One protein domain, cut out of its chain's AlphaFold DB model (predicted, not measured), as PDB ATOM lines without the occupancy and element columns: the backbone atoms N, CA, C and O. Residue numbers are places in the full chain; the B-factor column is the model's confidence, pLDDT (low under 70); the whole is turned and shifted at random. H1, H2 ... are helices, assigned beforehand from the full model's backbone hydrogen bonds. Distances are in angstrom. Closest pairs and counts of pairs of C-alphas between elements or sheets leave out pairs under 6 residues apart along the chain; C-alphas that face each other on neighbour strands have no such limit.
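Overview. This is residues 19 to 64 of the 75 residues of a protein of Desulfobacteraceae bacterium (UniProt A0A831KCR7). Look first for a long helical hairpin: H2 and H3, two helices of 17 residues each, lie side by side and run opposite ways, joined at one end by a tight turn. At the other end of the hairpin sits a single short helix, H1, near H2 and apart from H3; residues 43 to 48, at the turn, stick out free. You have 46 printed residues with three named helices, in the order H1, H2, H3 along the chain, and no named strand; the class is all helix. The whole is only just compact, close to loose, with a radius of gyration of the C-alphas of 11.2 A, and its outline is elongated, spanning 32 by 18 by 15 A.

Along the chain. Find C-alpha 28 at (17.765, -31.106, -29.964); from there H2, residues 28 to 44, runs 24.5 A to C-alpha 44 at (37.293, -33.954, -15.418). After a link of 2 residues, C-alpha 47 begins H3, residues 47 to 63, which runs the opposite way over 24.9 A and ends at C-alpha 63 at (27.685, -22.396, -37.298). Then go back to Pro 19, the first printed residue, where H1, residues 19 to 22, begins; it is 5.2 A from first to last C-alpha.

Arrangement. Start with H2 and H3, a helical hairpin, which touch with 6 pairs of C-alphas within 8 A. Look at the C-alphas of Val 41 and Ile 50: they are the closest of the two helices, 6.0 A apart. H2 touches H3 with residues 34 to 41 alone. Their lines stand at a shallow tilt of 16 degrees, they run opposite ways, and their centres are 11.0 A apart. H1 and H2 are near each other, with 5 pairs of C-alphas within 10 A but none within 8 A. H1 and H3 are apart. Along the backbone, every pair of O of residue i and N of residue i+4 in H2 is within hydrogen-bond range, while in H3 12 of 13 are; H1 is too short for such a pair, and its one pair of O of residue i and N of residue i+3 is within range.

Size, cuts and confidence. Between Thr 23 and Asp 46 you will find the two C-alphas farthest apart, at 31.7 A, while those of the first and last printed residues, Pro 19 and Leu 64, are 14.1 A apart. The printed part has no cut. Both links, H1 to H2 with 5 residues and H2 to H3 with 2, are tight. In the B-factor column the mean pLDDT of the printed part of this model is 95.7, and no printed residue is under 70.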
ATOM      1  N   PRO A  19      16.145 -20.756 -24.138       95.94
ATOM      2  CA  PRO A  19      15.671 -19.698 -25.040       95.94
ATOM      3  C   PRO A  19      16.760 -19.057 -25.910       95.94
ATOM      4  O   PRO A  19      16.590 -18.925 -27.116       95.94
ATOM      5  N   SER A  20      17.920 -18.725 -25.335       92.12
ATOM      6  CA  SER A  20      18.990 -18.042 -26.076       92.12
ATOM      7  C   SER A  20      19.561 -18.870 -27.226       92.12
ATOM      8  O   SER A  20      20.001 -18.312 -28.227       92.12
ATOM      9  N   VAL A  21      19.591 -20.198 -27.092       94.00
ATOM     10  CA  VAL A  21      20.128 -21.079 -28.137       94.00
ATOM     11  C   VAL A  21      19.058 -21.480 -29.147       94.00
ATOM     12  O   VAL A  21      19.360 -21.581 -30.334       94.00
ATOM     13  N   THR A  22      17.799 -21.632 -28.726       94.06
ATOM     14  CA  THR A  22      16.695 -21.953 -29.643       94.06
ATOM     15  C   THR A  22      16.327 -20.770 -30.535       94.06
ATOM     16  O   THR A  22      16.097 -20.977 -31.725       94.06
ATOM     17  N   THR A  23      16.376 -19.529 -30.033       92.31
ATOM     18  CA  THR A  23      16.230 -18.314 -30.863       92.31
ATOM     19  C   THR A  23      17.317 -18.215 -31.939       92.31
ATOM     20  O   THR A  23      17.067 -17.684 -33.015       92.31
ATOM     21  N   ARG A  24      18.504 -18.790 -31.695       91.06
ATOM     22  CA  ARG A  24      19.608 -18.878 -32.670       91.06
ATOM     23  C   ARG A  24      19.498 -20.069 -33.628       91.06
ATOM     24  O   ARG A  24      20.416 -20.301 -34.402       91.06
ATOM     25  N   GLY A  25      18.420 -20.850 -33.561       91.44
ATOM     26  CA  GLY A  25      18.194 -21.996 -34.441       91.44
ATOM     27  C   GLY A  25      18.791 -23.322 -33.959       91.44
ATOM     28  O   GLY A  25      18.712 -24.307 -34.694       91.44
ATOM     29  N   LEU A  26      19.341 -23.395 -32.739       95.06
ATOM     30  CA  LEU A  26      19.834 -24.657 -32.180       95.06
ATOM     31  C   LEU A  26      18.680 -25.655 -31.989       95.06
ATOM     32  O   LEU A  26      17.611 -25.306 -31.485       95.06
ATOM     33  N   LYS A  27      18.925 -26.908 -32.375       95.19
ATOM     34  CA  LYS A  27      17.989 -28.037 -32.264       95.19
ATOM     35  C   LYS A  27      18.439 -29.046 -31.207       95.19
ATOM     36  O   LYS A  27      19.512 -28.920 -30.617       95.19
ATOM     37  N   GLU A  28      17.627 -30.073 -30.993       95.94
ATOM     38  CA  GLU A  28      17.765 -31.106 -29.964       95.94
ATOM     39  C   GLU A  28      19.147 -31.774 -29.985       95.94
ATOM     40  O   GLU A  28      19.786 -31.911 -28.944       95.94
ATOM     41  N   GLN A  29      19.674 -32.101 -31.169       94.44
ATOM     42  CA  GLN A  29      21.015 -32.690 -31.304       94.44
ATOM     43  C   GLN A  29      22.130 -31.764 -30.795       94.44
ATOM     44  O   GLN A  29      23.141 -32.228 -30.268       94.44
ATOM     45  N   GLY A  30      21.952 -30.447 -30.921       94.69
ATOM     46  CA  GLY A  30      22.874 -29.462 -30.360       94.69
ATOM     47  C   GLY A  30      22.836 -29.437 -28.833       94.69
ATOM     48  O   GLY A  30      23.880 -29.308 -28.196       94.69
ATOM     49  N   MET A  31      21.658 -29.638 -28.236       96.94
ATOM     50  CA  MET A  31      21.506 -29.717 -26.779       96.94
ATOM     51  C   MET A  31      22.184 -30.952 -26.183       96.94
ATOM     52  O   MET A  31      22.746 -30.854 -25.095       96.94
ATOM     53  N   VAL A  32      22.206 -32.079 -26.905       97.56
ATOM     54  CA  VAL A  32      22.957 -33.279 -26.490       97.56
ATOM     55  C   VAL A  32      24.451 -32.966 -26.357       97.56
ATOM     56  O   VAL A  32      25.059 -33.317 -25.349       97.56
ATOM     57  N   LYS A  33      25.030 -32.235 -27.322       97.12
ATOM     58  CA  LYS A  33      26.438 -31.805 -27.258       97.12
ATOM     59  C   LYS A  33      26.702 -30.884 -26.068       97.12
ATOM     60  O   LYS A  33      27.668 -31.080 -25.346       97.12
ATOM     61  N   ILE A  34      25.818 -29.911 -25.830       97.50
ATOM     62  CA  ILE A  34      25.943 -28.996 -24.685       97.50
ATOM     63  C   ILE A  34      25.909 -29.766 -23.359       97.50
ATOM     64  O   ILE A  34      26.721 -29.487 -22.478       97.50
ATOM     65  N   ALA A  35      25.009 -30.742 -23.216       97.69
ATOM     66  CA  ALA A  35      24.931 -31.573 -22.019       97.69
ATOM     67  C   ALA A  35      26.210 -32.405 -21.803       97.69
ATOM     68  O   ALA A  35      26.732 -32.433 -20.688       97.69
ATOM     69  N   ASP A  36      26.748 -33.015 -22.866       98.25
ATOM     70  CA  ASP A  36      28.018 -33.754 -22.822       98.25
ATOM     71  C   ASP A  36      29.191 -32.858 -22.400       98.25
ATOM     72  O   ASP A  36      29.953 -33.202 -21.498       98.25
ATOM     73  N   TRP A  37      29.300 -31.662 -22.980       98.31
ATOM     74  CA  TRP A  37      30.342 -30.697 -22.631       98.31
ATOM     75  C   TRP A  37      30.287 -30.257 -21.172       98.31
ATOM     76  O   TRP A  37      31.324 -30.214 -20.509       98.31
ATOM     77  N   ILE A  38      29.087 -29.961 -20.657       97.62
ATOM     78  CA  ILE A  38      28.897 -29.624 -19.240       97.62
ATOM     79  C   ILE A  38      29.376 -30.788 -18.370       97.62
ATOM     80  O   ILE A  38      30.166 -30.576 -17.451       97.62
ATOM     81  N   ASN A  39      28.959 -32.016 -18.688       97.75
ATOM     82  CA  ASN A  39      29.355 -33.208 -17.943       97.75
ATOM     83  C   ASN A  39      30.879 -33.423 -17.961       97.75
ATOM     84  O   ASN A  39      31.489 -33.605 -16.906       97.75
ATOM     85  N   ARG A  40      31.509 -33.337 -19.141       97.94
ATOM     86  CA  ARG A  40      32.962 -33.486 -19.322       97.94
ATOM     87  C   ARG A  40      33.740 -32.486 -18.478       97.94
ATOM     88  O   ARG A  40      34.641 -32.894 -17.751       97.94
ATOM     89  N   VAL A  41      33.384 -31.202 -18.527       97.62
ATOM     90  CA  VAL A  41      34.100 -30.153 -17.780       97.62
ATOM     91  C   VAL A  41      33.893 -30.291 -16.272       97.62
ATOM     92  O   VAL A  41      34.861 -30.217 -15.517       97.62
ATOM     93  N   VAL A  42      32.657 -30.532 -15.821       95.88
ATOM     94  CA  VAL A  42      32.337 -30.666 -14.388       95.88
ATOM     95  C   VAL A  42      33.009 -31.892 -13.762       95.88
ATOM     96  O   VAL A  42      33.405 -31.834 -12.594       95.88
ATOM     97  N   THR A  43      33.150 -32.976 -14.531       96.94
ATOM     98  CA  THR A  43      33.717 -34.250 -14.063       96.94
ATOM     99  C   THR A  43      35.240 -34.248 -14.091       96.94
ATOM    100  O   THR A  43      35.866 -34.592 -13.094       96.94
ATOM    101  N   SER A  44      35.840 -33.861 -15.218       96.00
ATOM    102  CA  SER A  44      37.293 -33.954 -15.418       96.00
ATOM    103  C   SER A  44      38.068 -32.865 -14.677       96.00
ATOM    104  O   SER A  44      39.075 -33.148 -14.035       96.00
ATOM    105  N   ARG A  45      37.572 -31.619 -14.736       93.00
ATOM    106  CA  ARG A  45      38.168 -30.421 -14.124       93.00
ATOM    107  C   ARG A  45      39.636 -30.175 -14.502       93.00
ATOM    108  O   ARG A  45      40.328 -29.441 -13.799       93.00
ATOM    109  N   ASP A  46      40.107 -30.751 -15.606       96.94
ATOM    110  CA  ASP A  46      41.472 -30.580 -16.092       96.94
ATOM    111  C   ASP A  46      41.547 -29.572 -17.249       96.94
ATOM    112  O   ASP A  46      40.591 -29.344 -17.998       96.94
ATOM    113  N   MET A  47      42.721 -28.959 -17.406       97.38
ATOM    114  CA  MET A  47      42.932 -27.917 -18.408       97.38
ATOM    115  C   MET A  47      42.840 -28.430 -19.846       97.38
ATOM    116  O   MET A  47      42.402 -27.678 -20.716       97.38
ATOM    117  N   ALA A  48      43.222 -29.680 -20.117       97.81
ATOM    118  CA  ALA A  48      43.173 -30.224 -21.469       97.81
ATOM    119  C   ALA A  48      41.717 -30.397 -21.922       97.81
ATOM    120  O   ALA A  48      41.351 -29.916 -22.997       97.81
ATOM    121  N   THR A  49      40.860 -30.968 -21.068       97.88
ATOM    122  CA  THR A  49      39.424 -31.105 -21.347       97.88
ATOM    123  C   THR A  49      38.754 -29.744 -21.517       97.88
ATOM    124  O   THR A  49      37.977 -29.559 -22.455       97.88
ATOM    125  N   ILE A  50      39.076 -28.759 -20.670       97.75
ATOM    126  CA  ILE A  50      38.530 -27.398 -20.787       97.75
ATOM    127  C   ILE A  50      38.910 -26.760 -22.129       97.75
ATOM    128  O   ILE A  50      38.051 -26.184 -22.802       97.75
ATOM    129  N   VAL A  51      40.179 -26.863 -22.537       98.06
ATOM    130  CA  VAL A  51      40.660 -26.300 -23.810       98.06
ATOM    131  C   VAL A  51      39.978 -26.975 -24.996       98.06
ATOM    132  O   VAL A  51      39.515 -26.281 -25.904       98.06
ATOM    133  N   GLN A  52      39.853 -28.301 -24.969       98.06
ATOM    134  CA  GLN A  52      39.186 -29.055 -26.025       98.06
ATOM    135  C   GLN A  52      37.699 -28.682 -26.129       98.06
ATOM    136  O   GLN A  52      37.224 -28.304 -27.200       98.06
ATOM    137  N   VAL A  53      36.966 -28.700 -25.012       98.25
ATOM    138  CA  VAL A  53      35.541 -28.336 -24.986       98.25
ATOM    139  C   VAL A  53      35.334 -26.890 -25.440       98.25
ATOM    140  O   VAL A  53      34.400 -26.611 -26.188       98.25
ATOM    141  N   ARG A  54      36.225 -25.962 -25.073       97.56
ATOM    142  CA  ARG A  54      36.169 -24.571 -25.554       97.56
ATOM    143  C   ARG A  54      36.245 -24.489 -27.082       97.56
ATOM    144  O   ARG A  54      35.521 -23.689 -27.675       97.56
ATOM    145  N   GLN A  55      37.106 -25.284 -27.716       98.00
ATOM    146  CA  GLN A  55      37.215 -25.335 -29.178       98.00
ATOM    147  C   GLN A  55      35.941 -25.911 -29.812       98.00
ATOM    148  O   GLN A  55      35.414 -25.327 -30.759       98.00
ATOM    149  N   GLU A  56      35.400 -26.994 -29.250       97.75
ATOM    150  CA  GLU A  56      34.156 -27.621 -29.716       97.75
ATOM    151  C   GLU A  56      32.946 -26.664 -29.600       97.75
ATOM    152  O   GLU A  56      32.167 -26.516 -30.548       97.75
ATOM    153  N   VAL A  57      32.831 -25.937 -28.482       96.69
ATOM    154  CA  VAL A  57      31.802 -24.901 -28.263       96.69
ATOM    155  C   VAL A  57      31.925 -23.776 -29.289       96.69
ATOM    156  O   VAL A  57      30.913 -23.322 -29.832       96.69
ATOM    157  N   ARG A  58      33.153 -23.320 -29.564       94.44
ATOM    158  CA  ARG A  58      33.407 -22.271 -30.557       94.44
ATOM    159  C   ARG A  58      32.961 -22.719 -31.946       94.44
ATOM    160  O   ARG A  58      32.207 -21.991 -32.582       94.44
ATOM    161  N   ALA A  59      33.322 -23.935 -32.351       94.88
ATOM    162  CA  ALA A  59      32.922 -24.497 -33.636       94.88
ATOM    163  C   ALA A  59      31.392 -24.570 -33.804       94.88
ATOM    164  O   ALA A  59      30.881 -24.254 -34.876       94.88
ATOM    165  N   LEU A  60      30.641 -24.928 -32.753       93.94
ATOM    166  CA  LEU A  60      29.173 -24.890 -32.793       93.94
ATOM    167  C   LEU A  60      28.634 -23.457 -32.897       93.94
ATOM    168  O   LEU A  60      27.693 -23.203 -33.645       93.94
ATOM    169  N   CYS A  61      29.208 -22.515 -32.147       92.19
ATOM    170  CA  CYS A  61      28.766 -21.122 -32.183       92.19
ATOM    171  C   CYS A  61      29.012 -20.466 -33.545       92.19
ATOM    172  O   CYS A  61      28.191 -19.655 -33.971       92.19
ATOM    173  N   ASP A  62      30.100 -20.832 -34.222       90.81
ATOM    174  CA  ASP A  62      30.452 -20.312 -35.544       90.81
ATOM    175  C   ASP A  62      29.475 -20.801 -36.638       90.81
ATOM    176  O   ASP A  62      29.303 -20.130 -37.651       90.81
ATOM    177  N   GLN A  63      28.761 -21.915 -36.413       90.75
ATOM    178  CA  GLN A  63      27.685 -22.396 -37.298       90.75
ATOM    179  C   GLN A  63      26.370 -21.612 -37.142       90.75
ATOM    180  O   GLN A  63      25.520 -21.668 -38.026       90.75
ATOM    181  N   LEU A  64      26.185 -20.901 -36.022       88.88
ATOM    182  CA  LEU A  64      24.950 -20.187 -35.673       88.88
ATOM    183  C   LEU A  64      25.261 -18.723 -35.304       88.88
ATOM    184  O   LEU A  64      25.168 -18.356 -34.122       88.88
TER     185      LEU A  64